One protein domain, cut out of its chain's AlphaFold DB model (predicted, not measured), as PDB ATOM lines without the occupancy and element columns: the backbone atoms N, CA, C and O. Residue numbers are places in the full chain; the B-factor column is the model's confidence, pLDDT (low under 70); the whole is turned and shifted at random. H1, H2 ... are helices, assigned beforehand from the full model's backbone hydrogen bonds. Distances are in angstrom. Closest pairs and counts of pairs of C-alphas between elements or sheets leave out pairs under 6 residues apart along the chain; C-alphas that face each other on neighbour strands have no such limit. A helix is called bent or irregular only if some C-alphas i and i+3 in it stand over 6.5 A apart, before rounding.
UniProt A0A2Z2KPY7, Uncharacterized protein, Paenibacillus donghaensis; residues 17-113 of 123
ATOM      1  N   ALA A  17     111.052-229.392 272.489       97.88
ATOM      2  CA  ALA A  17     111.959-229.386 271.341       97.88
ATOM      3  C   ALA A  17     112.955-228.211 271.365       97.88
ATOM      4  O   ALA A  17     114.074-228.373 270.884       97.88
ATOM      5  N   LEU A  18     112.581-227.063 271.943       97.50
ATOM      6  CA  LEU A  18     113.484-225.927 272.134       97.50
ATOM      7  C   LEU A  18     114.557-226.256 273.180       97.50
ATOM      8  O   LEU A  18     115.730-226.014 272.920       97.50
ATOM      9  N   ASP A  19     114.192-226.868 274.309       96.94
ATOM     10  CA  ASP A  19     115.169-227.275 275.332       96.94
ATOM     11  C   ASP A  19     116.192-228.276 274.772       96.94
ATOM     12  O   ASP A  19     117.400-228.140 274.982       96.94
ATOM     13  N   ILE A  20     115.717-229.254 273.991       97.88
ATOM     14  CA  ILE A  20     116.578-230.229 273.305       97.88
ATOM     15  C   ILE A  20     117.488-229.526 272.293       97.88
ATOM     16  O   ILE A  20     118.684-229.813 272.237       97.88
ATOM     17  N   ALA A  21     116.942-228.592 271.514       98.06
ATOM     18  CA  ALA A  21     117.709-227.820 270.549       98.06
ATOM     19  C   ALA A  21     118.799-226.976 271.220       98.06
ATOM     20  O   ALA A  21     119.930-226.978 270.750       98.06
ATOM     21  N   ILE A  22     118.514-226.317 272.347       96.69
ATOM     22  CA  ILE A  22     119.515-225.547 273.101       96.69
ATOM     23  C   ILE A  22     120.650-226.463 273.578       96.69
ATOM     24  O   ILE A  22     121.825-226.123 273.414       96.69
ATOM     25  N   ALA A  23     120.316-227.643 274.112       96.62
ATOM     26  CA  ALA A  23     121.313-228.628 274.520       96.62
ATOM     27  C   ALA A  23     122.177-229.099 273.335       96.62
ATOM     28  O   ALA A  23     123.402-229.148 273.450       96.62
ATOM     29  N   ALA A  24     121.557-229.393 272.188       97.81
ATOM     30  CA  ALA A  24     122.259-229.803 270.975       97.81
ATOM     31  C   ALA A  24     123.154-228.690 270.413       97.81
ATOM     32  O   ALA A  24     124.315-228.950 270.109       97.81
ATOM     33  N   THR A  25     122.672-227.448 270.344       97.19
ATOM     34  CA  THR A  25     123.462-226.293 269.892       97.19
ATOM     35  C   THR A  25     124.726-226.127 270.733       97.19
ATOM     36  O   THR A  25     125.821-226.012 270.184       97.19
ATOM     37  N   HIS A  26     124.615-226.196 272.062       95.56
ATOM     38  CA  HIS A  26     125.787-226.108 272.933       95.56
ATOM     39  C   HIS A  26     126.712-227.327 272.798       95.56
ATOM     40  O   HIS A  26     127.931-227.169 272.830       95.56
ATOM     41  N   ALA A  27     126.170-228.533 272.602       96.56
ATOM     42  CA  ALA A  27     126.989-229.711 272.333       96.56
ATOM     43  C   ALA A  27     127.809-229.550 271.043       96.56
ATOM     44  O   ALA A  27     128.973-229.936 271.016       96.56
ATOM     45  N   VAL A  28     127.240-228.952 269.992       96.19
ATOM     46  CA  VAL A  28     127.956-228.679 268.735       96.19
ATOM     47  C   VAL A  28     129.069-227.657 268.944       96.19
ATOM     48  O   VAL A  28     130.188-227.893 268.493       96.19
ATOM     49  N   TRP A  29     128.790-226.551 269.639       92.50
ATOM     50  CA  TRP A  29     129.785-225.498 269.875       92.50
ATOM     51  C   TRP A  29     131.010-225.990 270.643       92.50
ATOM     52  O   TRP A  29     132.128-225.602 270.317       92.50
ATOM     53  N   TRP A  30     130.802-226.832 271.657       92.62
ATOM     54  CA  TRP A  30     131.873-227.242 272.570       92.62
ATOM     55  C   TRP A  30     132.421-228.646 272.304       92.62
ATOM     56  O   TRP A  30     133.490-228.985 272.804       92.62
ATOM     57  N   GLY A  31     131.682-229.476 271.567       92.00
ATOM     58  CA  GLY A  31     131.966-230.903 271.407       92.00
ATOM     59  C   GLY A  31     132.231-231.360 269.975       92.00
ATOM     60  O   GLY A  31     132.670-232.498 269.802       92.00
ATOM     61  N   SER A  32     131.989-230.524 268.955       92.38
ATOM     62  CA  SER A  32     132.290-230.907 267.570       92.38
ATOM     63  C   SER A  32     133.800-231.137 267.388       92.38
ATOM     64  O   SER A  32     134.596-230.281 267.772       92.38
ATOM     65  N   PRO A  33     134.225-232.260 266.777       84.62
ATOM     66  CA  PRO A  33     135.643-232.606 266.632       84.62
ATOM     67  C   PRO A  33     136.378-231.765 265.580       84.62
ATOM     68  O   PRO A  33     137.606-231.792 265.522       84.62
ATOM     69  N   ALA A  34     135.634-231.067 264.720       88.50
ATOM     70  CA  ALA A  34     136.164-230.200 263.679       88.50
ATOM     71  C   ALA A  34     135.243-228.997 263.450       88.50
ATOM     72  O   ALA A  34     134.041-229.042 263.744       88.50
ATOM     73  N   ASP A  35     135.825-227.930 262.903       85.62
ATOM     74  CA  ASP A  35     135.145-226.649 262.723       85.62
ATOM     75  C   ASP A  35     134.352-226.526 261.424       85.62
ATOM     76  O   ASP A  35     133.541-225.606 261.307       85.62
ATOM     77  N   ASP A  36     134.536-227.445 260.474       92.38
ATOM     78  CA  ASP A  36     133.823-227.405 259.204       92.38
ATOM     79  C   ASP A  36     132.342-227.799 259.343       92.38
ATOM     80  O   ASP A  36     131.955-228.656 260.147       92.38
ATOM     81  N   ARG A  37     131.506-227.188 258.497       91.50
ATOM     82  CA  ARG A  37     130.049-227.371 258.485       91.50
ATOM     83  C   ARG A  37     129.621-228.833 258.399       91.50
ATOM     84  O   ARG A  37     128.682-229.241 259.082       91.50
ATOM     85  N   LYS A  38     130.283-229.631 257.555       93.88
ATOM     86  CA  LYS A  38     129.898-231.030 257.335       93.88
ATOM     87  C   LYS A  38     130.124-231.840 258.607       93.88
ATOM     88  O   LYS A  38     129.225-232.570 259.022       93.88
ATOM     89  N   SER A  39     131.281-231.679 259.242       94.62
ATOM     90  CA  SER A  39     131.595-232.347 260.507       94.62
ATOM     91  C   SER A  39     130.635-231.943 261.626       94.62
ATOM     92  O   SER A  39     130.139-232.817 262.336       94.62
ATOM     93  N   LYS A  40     130.288-230.653 261.735       96.12
ATOM     94  CA  LYS A  40     129.295-230.162 262.710       96.12
ATOM     95  C   LYS A  40     127.905-230.762 262.485       96.12
ATOM     96  O   LYS A  40     127.260-231.191 263.441       96.12
ATOM     97  N   ASN A  41     127.452-230.861 261.234       96.00
ATOM     98  CA  ASN A  41     126.167-231.484 260.901       96.00
ATOM     99  C   ASN A  41     126.143-232.977 261.269       96.00
ATOM    100  O   ASN A  41     125.178-233.451 261.868       96.00
ATOM    101  N   GLU A  42     127.207-233.723 260.962       96.25
ATOM    102  CA  GLU A  42     127.289-235.147 261.316       96.25
ATOM    103  C   GLU A  42     127.390-235.369 262.830       96.25
ATOM    104  O   GLU A  42     126.704-236.238 263.373       96.25
ATOM    105  N   PHE A  43     128.162-234.536 263.536       97.88
ATOM    106  CA  PHE A  43     128.199-234.548 264.996       97.88
ATOM    107  C   PHE A  43     126.805-234.311 265.588       97.88
ATOM    108  O   PHE A  43     126.376-235.053 266.471       97.88
ATOM    109  N   THR A  44     126.068-233.327 265.065       97.88
ATOM    110  CA  THR A  44     124.720-232.998 265.548       97.88
ATOM    111  C   THR A  44     123.763-234.174 265.396       97.88
ATOM    112  O   THR A  44     123.057-234.518 266.345       97.88
ATOM    113  N   LYS A  45     123.762-234.838 264.231       97.81
ATOM    114  CA  LYS A  45     122.933-236.031 263.995       97.81
ATOM    115  C   LYS A  45     123.246-237.134 265.000       97.81
ATOM    116  O   LYS A  45     122.327-237.716 265.574       97.81
ATOM    117  N   GLN A  46     124.530-237.407 265.233       97.62
ATOM    118  CA  GLN A  46     124.943-238.440 266.179       97.62
ATOM    119  C   GLN A  46     124.558-238.069 267.617       97.62
ATOM    120  O   GLN A  46     124.018-238.909 268.334       97.62
ATOM    121  N   PHE A  47     124.767-236.816 268.027       98.06
ATOM    122  CA  PHE A  47     124.360-236.328 269.343       98.06
ATOM    123  C   PHE A  47     122.848-236.474 269.555       98.06
ATOM    124  O   PHE A  47     122.418-237.089 270.531       98.06
ATOM    125  N   LEU A  48     122.034-235.954 268.628       98.31
ATOM    126  CA  LEU A  48     120.576-235.973 268.741       98.31
ATOM    127  C   LEU A  48     120.012-237.390 268.713       98.31
ATOM    128  O   LEU A  48     119.077-237.678 269.455       98.31
ATOM    129  N   LYS A  49     120.599-238.293 267.924       98.06
ATOM    130  CA  LYS A  49     120.213-239.706 267.916       98.06
ATOM    131  C   LYS A  49     120.348-240.335 269.304       98.06
ATOM    132  O   LYS A  49     119.393-240.938 269.794       98.06
ATOM    133  N   GLU A  50     121.507-240.196 269.945       98.12
ATOM    134  CA  GLU A  50     121.738-240.777 271.274       98.12
ATOM    135  C   GLU A  50     120.905-240.065 272.349       98.12
ATOM    136  O   GLU A  50     120.287-240.720 273.194       98.12
ATOM    137  N   PHE A  51     120.812-238.732 272.278       97.69
ATOM    138  CA  PHE A  51     120.015-237.926 273.202       97.69
ATOM    139  C   PHE A  51     118.534-238.322 273.161       97.69
ATOM    140  O   PHE A  51     117.950-238.652 274.194       97.69
ATOM    141  N   LEU A  52     117.924-238.338 271.970       97.94
ATOM    142  CA  LEU A  52     116.508-238.665 271.789       97.94
ATOM    143  C   LEU A  52     116.218-240.124 272.149       97.94
ATOM    144  O   LEU A  52     115.198-240.403 272.774       97.94
ATOM    145  N   THR A  53     117.141-241.048 271.859       98.19
ATOM    146  CA  THR A  53     117.029-242.450 272.300       98.19
ATOM    147  C   THR A  53     116.932-242.562 273.825       98.19
ATOM    148  O   THR A  53     116.219-243.422 274.340       98.19
ATOM    149  N   GLY A  54     117.644-241.710 274.569       97.50
ATOM    150  CA  GLY A  54     117.512-241.611 276.022       97.50
ATOM    151  C   GLY A  54     116.210-240.936 276.454       97.50
ATOM    152  O   GLY A  54     115.508-241.459 277.317       97.50
ATOM    153  N   TYR A  55     115.874-239.804 275.833       97.62
ATOM    154  CA  TYR A  55     114.686-239.007 276.148       97.62
ATOM    155  C   TYR A  55     113.388-239.817 276.011       97.62
ATOM    156  O   TYR A  55     112.575-239.839 276.937       97.62
ATOM    157  N   PHE A  56     113.248-240.573 274.917       97.94
ATOM    158  CA  PHE A  56     112.067-241.392 274.625       97.94
ATOM    159  C   PHE A  56     111.846-242.571 275.578       97.94
ATOM    160  O   PHE A  56     110.790-243.193 275.558       97.94
ATOM    161  N   LYS A  57     112.806-242.886 276.457       98.06
ATOM    162  CA  LYS A  57     112.590-243.871 277.532       98.06
ATOM    163  C   LYS A  57     111.744-243.318 278.677       98.06
ATOM    164  O   LYS A  57     111.268-244.097 279.500       98.06
ATOM    165  N   HIS A  58     111.612-241.996 278.767       97.31
ATOM    166  CA  HIS A  58     110.999-241.319 279.905       97.31
ATOM    167  C   HIS A  58     109.894-240.335 279.514       97.31
ATOM    168  O   HIS A  58     109.037-240.063 280.349       97.31
ATOM    169  N   ASN A  59     109.898-239.814 278.284       97.06
ATOM    170  CA  ASN A  59     108.909-238.855 277.795       97.06
ATOM    171  C   ASN A  59     108.584-239.107 276.320       97.06
ATOM    172  O   ASN A  59     109.460-239.508 275.557       97.06
ATOM    173  N   ASP A  60     107.365-238.774 275.905       96.44
ATOM    174  CA  ASP A  60     106.966-238.781 274.499       96.44
ATOM    175  C   ASP A  60     107.100-237.384 273.886       96.44
ATOM    176  O   ASP A  60     106.837-236.366 274.530       96.44
ATOM    177  N   LEU A  61     107.483-237.330 272.613       97.06
ATOM    178  CA  LEU A  61     107.528-236.100 271.827       97.06
ATOM    179  C   LEU A  61     107.047-236.408 270.412       97.06
ATOM    180  O   LEU A  61     107.585-237.296 269.753       97.06
ATOM    181  N   ASP A  62     106.034-235.677 269.948       97.25
ATOM    182  CA  ASP A  62     105.488-235.868 268.605       97.25
ATOM    183  C   ASP A  62     106.578-235.684 267.536       97.25
ATOM    184  O   ASP A  62     107.417-234.783 267.616       97.25
ATOM    185  N   THR A  63     106.542-236.519 266.498       96.69
ATOM    186  CA  THR A  63     107.465-236.441 265.355       96.69
ATOM    187  C   THR A  63     107.510-235.065 264.686       96.69
ATOM    188  O   THR A  63     108.557-234.667 264.175       96.69
ATOM    189  N   TYR A  64     106.411-234.310 264.713       97.75
ATOM    190  CA  TYR A  64     106.361-232.916 264.290       97.75
ATOM    191  C   TYR A  64     107.388-232.071 265.047       97.75
ATOM    192  O   TYR A  64     108.162-231.349 264.417       97.75
ATOM    193  N   TRP A  65     107.431-232.203 266.376       98.06
ATOM    194  CA  TRP A  65     108.335-231.457 267.248       98.06
ATOM    195  C   TRP A  65     109.783-231.910 267.112       98.06
ATOM    196  O   TRP A  65     110.674-231.064 267.113       98.06
ATOM    197  N   VAL A  66     110.026-233.207 266.902       98.00
ATOM    198  CA  VAL A  66     111.372-233.717 266.582       98.00
ATOM    199  C   VAL A  66     111.921-233.026 265.334       98.00
ATOM    200  O   VAL A  66     113.046-232.537 265.335       98.00
ATOM    201  N   ARG A  67     111.096-232.884 264.290       97.88
ATOM    202  CA  ARG A  67     111.481-232.197 263.049       97.88
ATOM    203  C   ARG A  67     111.686-230.688 263.208       97.88
ATOM    204  O   ARG A  67     112.305-230.088 262.338       97.88
ATOM    205  N   GLN A  68     111.199-230.076 264.292       98.06
ATOM    206  CA  GLN A  68     111.442-228.656 264.578       98.06
ATOM    207  C   GLN A  68     112.782-228.408 265.284       98.06
ATOM    208  O   GLN A  68     113.222-227.261 265.333       98.06
ATOM    209  N   ILE A  69     113.448-229.442 265.814       98.44
ATOM    210  CA  ILE A  69     114.706-229.283 266.562       98.44
ATOM    211  C   ILE A  69     115.761-228.498 265.762       98.44
ATOM    212  O   ILE A  69     116.277-227.529 266.315       98.44
ATOM    213  N   PRO A  70     116.055-228.803 264.479       98.12
ATOM    214  CA  PRO A  70     117.085-228.068 263.743       98.12
ATOM    215  C   PRO A  70     116.736-226.583 263.548       98.12
ATOM    216  O   PRO A  70     117.606-225.722 263.633       98.12
ATOM    217  N   MET A  71     115.449-226.263 263.382       97.38
ATOM    218  CA  MET A  71     114.972-224.879 263.306       97.38
ATOM    219  C   MET A  71     115.121-224.147 264.647       97.38
ATOM    220  O   MET A  71     115.564-223.001 264.675       97.38
ATOM    221  N   PHE A  72     114.840-224.807 265.775       98.06
ATOM    222  CA  PHE A  72     115.102-224.223 267.093       98.06
ATOM    223  C   PHE A  72     116.600-224.076 267.397       98.06
ATOM    224  O   PHE A  72     116.992-223.135 268.091       98.06
ATOM    225  N   MET A  73     117.449-224.958 266.862       98.06
ATOM    226  CA  MET A  73     118.904-224.816 266.967       98.06
ATOM    227  C   MET A  73     119.380-223.569 266.220       98.06
ATOM    228  O   MET A  73     120.180-222.795 266.754       98.06
ATOM    229  N   ASP A  74     118.846-223.343 265.021       96.81
ATOM    230  CA  ASP A  74     119.117-222.157 264.209       96.81
ATOM    231  C   ASP A  74     118.667-220.875 264.931       96.81
ATOM    232  O   ASP A  74     119.452-219.944 265.126       96.81
ATOM    233  N   TYR A  75     117.446-220.885 265.477       95.69
ATOM    234  CA  TYR A  75     116.921-219.816 266.331       95.69
ATOM    235  C   TYR A  75     117.842-219.504 267.520       95.69
ATOM    236  O   TYR A  75     118.112-218.335 267.812       95.69
ATOM    237  N   ARG A  76     118.376-220.527 268.203       95.31
ATOM    238  CA  ARG A  76     119.299-220.326 269.330       95.31
ATOM    239  C   ARG A  76     120.616-219.679 268.890       95.31
ATOM    240  O   ARG A  76     121.133-218.832 269.624       95.31
ATOM    241  N   ASN A  77     121.148-220.032 267.720       94.88
ATOM    242  CA  ASN A  77     122.346-219.384 267.175       94.88
ATOM    243  C   ASN A  77     122.093-217.895 266.891       94.88
ATOM    244  O   ASN A  77     122.892-217.056 267.306       94.88
ATOM    245  N   ILE A  78     120.940-217.549 266.309       93.44
ATOM    246  CA  ILE A  78     120.531-216.151 266.087       93.44
ATOM    247  C   ILE A  78     120.417-215.385 267.414       93.44
ATOM    248  O   ILE A  78     120.949-214.282 267.545       93.44
ATOM    249  N   CYS A  79     119.773-215.967 268.431       92.38
ATOM    250  CA  CYS A  79     119.674-215.341 269.756       92.38
ATOM    251  C   CYS A  79     121.053-215.065 270.363       92.38
ATOM    252  O   CYS A  79     121.275-214.021 270.971       92.38
ATOM    253  N   SER A  80     121.983-215.998 270.184       90.00
ATOM    254  CA  SER A  80     123.334-215.902 270.739       90.00
ATOM    255  C   SER A  80     124.164-214.845 270.019       90.00
ATOM    256  O   SER A  80     124.906-214.108 270.663       90.00
ATOM    257  N   TYR A  81     123.967-214.706 268.706       88.44
ATOM    258  CA  TYR A  81     124.511-213.599 267.928       88.44
ATOM    259  C   TYR A  81     124.031-212.239 268.464       88.44
ATOM    260  O   TYR A  81     124.854-211.373 268.755       88.44
ATOM    261  N   PHE A  82     122.724-212.063 268.696       87.56
ATOM    262  CA  PHE A  82     122.197-210.818 269.274       87.56
ATOM    263  C   PHE A  82     122.679-210.562 270.703       87.56
ATOM    264  O   PHE A  82     123.014-209.429 271.041       87.56
ATOM    265  N   TRP A  83     122.744-211.600 271.539       86.50
ATOM    266  CA  TRP A  83     123.255-211.479 272.902       86.50
ATOM    267  C   TRP A  83     124.704-210.986 272.918       86.50
ATOM    268  O   TRP A  83     125.038-210.079 273.676       86.50
ATOM    269  N   TRP A  84     125.542-211.528 272.033       81.81
ATOM    270  CA  TRP A  84     126.939-211.127 271.910       81.81
ATOM    271  C   TRP A  84     127.092-209.666 271.442       81.81
ATOM    272  O   TRP A  84     127.958-208.942 271.935       81.81
ATOM    273  N   LEU A  85     126.204-209.195 270.562       83.88
ATOM    274  CA  LEU A  85     126.178-207.798 270.116       83.88
ATOM    275  C   LEU A  85     125.619-206.813 271.148       83.88
ATOM    276  O   LEU A  85     125.871-205.620 271.026       83.88
ATOM    277  N   ASN A  86     124.876-207.264 272.161       84.19
ATOM    278  CA  ASN A  86     124.214-206.366 273.115       84.19
ATOM    279  C   ASN A  86     125.202-205.490 273.914       84.19
ATOM    280  O   ASN A  86     124.850-204.408 274.375       84.19
ATOM    281  N   SER A  87     126.445-205.946 274.074       78.88
ATOM    282  CA  SER A  87     127.528-205.181 274.704       78.88
ATOM    283  C   SER A  87     128.433-204.437 273.715       78.88
ATOM    284  O   SER A  87     129.405-203.818 274.144       78.88
ATOM    285  N   TRP A  88     128.170-204.521 272.409       81.94
ATOM    286  CA  TRP A  88     128.995-203.878 271.390       81.94
ATOM    287  C   TRP A  88     128.626-202.399 271.236       81.94
ATOM    288  O   TRP A  88     127.460-202.038 271.101       81.94
ATOM    289  N   ASP A  89     129.637-201.534 271.246       81.56
ATOM    290  CA  ASP A  89     129.509-200.076 271.154       81.56
ATOM    291  C   ASP A  89     129.557-199.548 269.707       81.56
ATOM    292  O   ASP A  89     129.532-198.335 269.492       81.56
ATOM    293  N   GLY A  90     129.614-200.447 268.718       79.06
ATOM    294  CA  GLY A  90     129.719-200.113 267.297       79.06
ATOM    295  C   GLY A  90     131.146-199.833 266.814       79.06
ATOM    296  O   GLY A  90     131.330-199.543 265.635       79.06
ATOM    297  N   ASP A  91     132.159-199.922 267.683       85.81
ATOM    298  CA  ASP A  91     133.560-199.747 267.299       85.81
ATOM    299  C   ASP A  91     134.165-201.100 266.890       85.81
ATOM    300  O   ASP A  91     134.545-201.925 267.726       85.81
ATOM    301  N   GLU A  92     134.240-201.356 265.583       82.00
ATOM    302  CA  GLU A  92     134.814-202.590 265.028       82.00
ATOM    303  C   GLU A  92     136.296-202.771 265.394       82.00
ATOM    304  O   GLU A  92     136.773-203.902 265.494       82.00
ATOM    305  N   SER A  93     137.027-201.680 265.661       84.56
ATOM    306  CA  SER A  93     138.462-201.737 265.980       84.56
ATOM    307  C   SER A  93     138.760-202.404 267.327       84.56
ATOM    308  O   SER A  93     139.893-202.823 267.576       84.56
ATOM    309  N   ARG A  94     137.742-202.535 268.187       84.31
ATOM    310  CA  ARG A  94     137.831-203.174 269.511       84.31
ATOM    311  C   ARG A  94     137.563-204.673 269.477       84.31
ATOM    312  O   ARG A  94     137.762-205.347 270.486       84.31
ATOM    313  N   LEU A  95     137.108-205.191 268.340       85.06
ATOM    314  CA  LEU A  95     136.819-206.604 268.160       85.06
ATOM    315  C   LEU A  95     138.086-207.355 267.766       85.06
ATOM    316  O   LEU A  95     138.848-206.904 266.910       85.06
ATOM    317  N   SER A  96     138.293-208.535 268.347       87.81
ATOM    318  CA  SER A  96     139.339-209.439 267.876       87.81
ATOM    319  C   SER A  96     139.028-209.946 266.466       87.81
ATOM    320  O   SER A  96     137.871-210.002 266.049       87.81
ATOM    321  N   GLU A  97     140.049-210.386 265.731       87.75
ATOM    322  CA  GLU A  97     139.880-210.967 264.391       87.75
ATOM    323  C   GLU A  97     138.887-212.143 264.389       87.75
ATOM    324  O   GLU A  97     138.046-212.269 263.495       87.75
ATOM    325  N   PHE A  98     138.921-212.965 265.442       83.44
ATOM    326  CA  PHE A  98     137.963-214.049 265.642       83.44
ATOM    327  C   PHE A  98     136.526-213.528 265.768       83.44
ATOM    328  O   PHE A  98     135.621-214.044 265.116       83.44
ATOM    329  N   GLN A  99     136.315-212.486 266.575       84.56
ATOM    330  CA  GLN A  99     134.999-211.880 266.774       84.56
ATOM    331  C   GLN A  99     134.463-211.261 265.478       84.56
ATOM    332  O   GLN A  99     133.322-211.525 265.105       84.56
ATOM    333  N   GLN A 100     135.298-210.512 264.753       87.00
ATOM    334  CA  GLN A 100     134.940-209.932 263.454       87.00
ATOM    335  C   GLN A 100     134.557-211.016 262.439       87.00
ATOM    336  O   GLN A 100     133.548-210.898 261.739       87.00
ATOM    337  N   THR A 101     135.326-212.107 262.399       87.31
ATOM    338  CA  THR A 101     135.053-213.253 261.525       87.31
ATOM    339  C   THR A 101     133.726-213.915 261.885       87.31
ATOM    340  O   THR A 101     132.899-214.138 261.001       87.31
ATOM    341  N   ALA A 102     133.481-214.173 263.174       85.50
ATOM    342  CA  ALA A 102     132.249-214.791 263.654       85.50
ATOM    343  C   ALA A 102     131.009-213.936 263.342       85.50
ATOM    344  O   ALA A 102     130.009-214.463 262.854       85.50
ATOM    345  N   ILE A 103     131.083-212.611 263.545       87.62
ATOM    346  CA  ILE A 103     130.010-211.684 263.151       87.62
ATOM    347  C   ILE A 103     129.757-211.754 261.654       87.62
ATOM    348  O   ILE A 103     128.618-211.918 261.228       87.62
ATOM    349  N   THR A 104     130.814-211.610 260.855       89.31
ATOM    350  CA  THR A 104     130.703-211.544 259.395       89.31
ATOM    351  C   THR A 104     130.083-212.827 258.850       89.31
ATOM    352  O   THR A 104     129.202-212.783 257.993       89.31
ATOM    353  N   GLN A 105     130.488-213.979 259.385       89.62
ATOM    354  CA  GLN A 105     129.893-215.269 259.052       89.62
ATOM    355  C   GLN A 105     128.411-215.332 259.440       89.62
ATOM    356  O   GLN A 105     127.592-215.697 258.599       89.62
ATOM    357  N   ALA A 106     128.052-214.929 260.662       91.19
ATOM    358  CA  ALA A 106     126.660-214.911 261.113       91.19
ATOM    359  C   ALA A 106     125.776-214.000 260.241       91.19
ATOM    360  O   ALA A 106     124.702-214.422 259.816       91.19
ATOM    361  N   ILE A 107     126.244-212.792 259.904       91.50
ATOM    362  CA  ILE A 107     125.533-211.862 259.011       91.50
ATOM    363  C   ILE A 107     125.314-212.494 257.638       91.50
ATOM    364  O   ILE A 107     124.195-212.464 257.128       91.50
ATOM    365  N   ASN A 108     126.356-213.086 257.048       94.00
ATOM    366  CA  ASN A 108     126.257-213.723 255.737       94.00
ATOM    367  C   ASN A 108     125.233-214.864 255.732       94.00
ATOM    368  O   ASN A 108     124.437-214.966 254.800       94.00
ATOM    369  N   LEU A 109     125.221-215.699 256.775       94.50
ATOM    370  CA  LEU A 109     124.256-216.792 256.912       94.50
ATOM    371  C   LEU A 109     122.820-216.264 257.020       94.50
ATOM    372  O   LEU A 109     121.963-216.657 256.228       94.50
ATOM    373  N   ILE A 110     122.583-215.313 257.931       92.00
ATOM    374  CA  ILE A 110     121.260-214.719 258.166       92.00
ATOM    375  C   ILE A 110     120.743-214.023 256.901       92.00
ATOM    376  O   ILE A 110     119.607-214.251 256.492       92.00
ATOM    377  N   HIS A 111     121.577-213.207 256.248       93.62
ATOM    378  CA  HIS A 111     121.205-212.476 255.035       93.62
ATOM    379  C   HIS A 111     120.814-213.417 253.886       93.62
ATOM    380  O   HIS A 111     119.872-213.141 253.146       93.62
ATOM    381  N   ASN A 112     121.514-214.544 253.748       94.88
ATOM    382  CA  ASN A 112     121.259-215.517 252.687       94.88
ATOM    383  C   ASN A 112     120.177-216.550 253.053       94.88
ATOM    384  O   ASN A 112     119.921-217.458 252.263       94.88
ATOM    385  N   GLY A 113     119.559-216.445 254.237       92.00
ATOM    386  CA  GLY A 113     118.589-217.427 254.729       92.00
ATOM    387  C   GLY A 113     119.185-218.828 254.901       92.00
ATOM    388  O   GLY A 113     118.475-219.823 254.765       92.00
TER     389      GLY A 113
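What this domain is: This is residues 17 to 113 of the 123 residues of an uncharacterized protein of Paenibacillus donghaensis (UniProt A0A2Z2KPY7). H1 crosses H2 and H3 in a rough triangle at one end; the long, kinked H3 runs on to the other, where residues 86 to 91 stick out and H4 folds back towards H3. The 97 printed residues include four named helices, H1 to H4 in order, and no named strand: all helix. The whole is loose, with a radius of gyration of the C-alphas of 15.6 A and spans of 51 by 25 by 23 A.

How they stand to each other: Start at H1, residues 17 to 31: its residues 24 to 28 alone touch H2, residues 37 to 55, closest at the C-alphas of Val 28 and Thr 44, 6.3 A, at a steep tilt of 50 degrees. H1 touches H3, residues 63 to 85, closest at the C-alphas of Ala 21 and Met 73, 4.8 A. H3 and H4, residues 97 to 111, only just touch, with 3 pairs of C-alphas within 8 A, closest Tyr 81 and Ala 106. Every O i to N i+4 pair is within hydrogen-bond range in H1, H2 and H4, 17 of 19 in H3.

Where its parts are: Find C-alpha 17 at (111.959, -229.386, 271.341), where H1 begins. H3 runs 34.5 A and is only just irregular: C-alphas 67 and 70 are 7.0 A apart. H4 ends at C-alpha 111, (121.205, -212.476, 255.035).

The domain as a whole: The printed part has no cut, H3 to H4 is a long link, and no printed residue is under 70 in pLDDT.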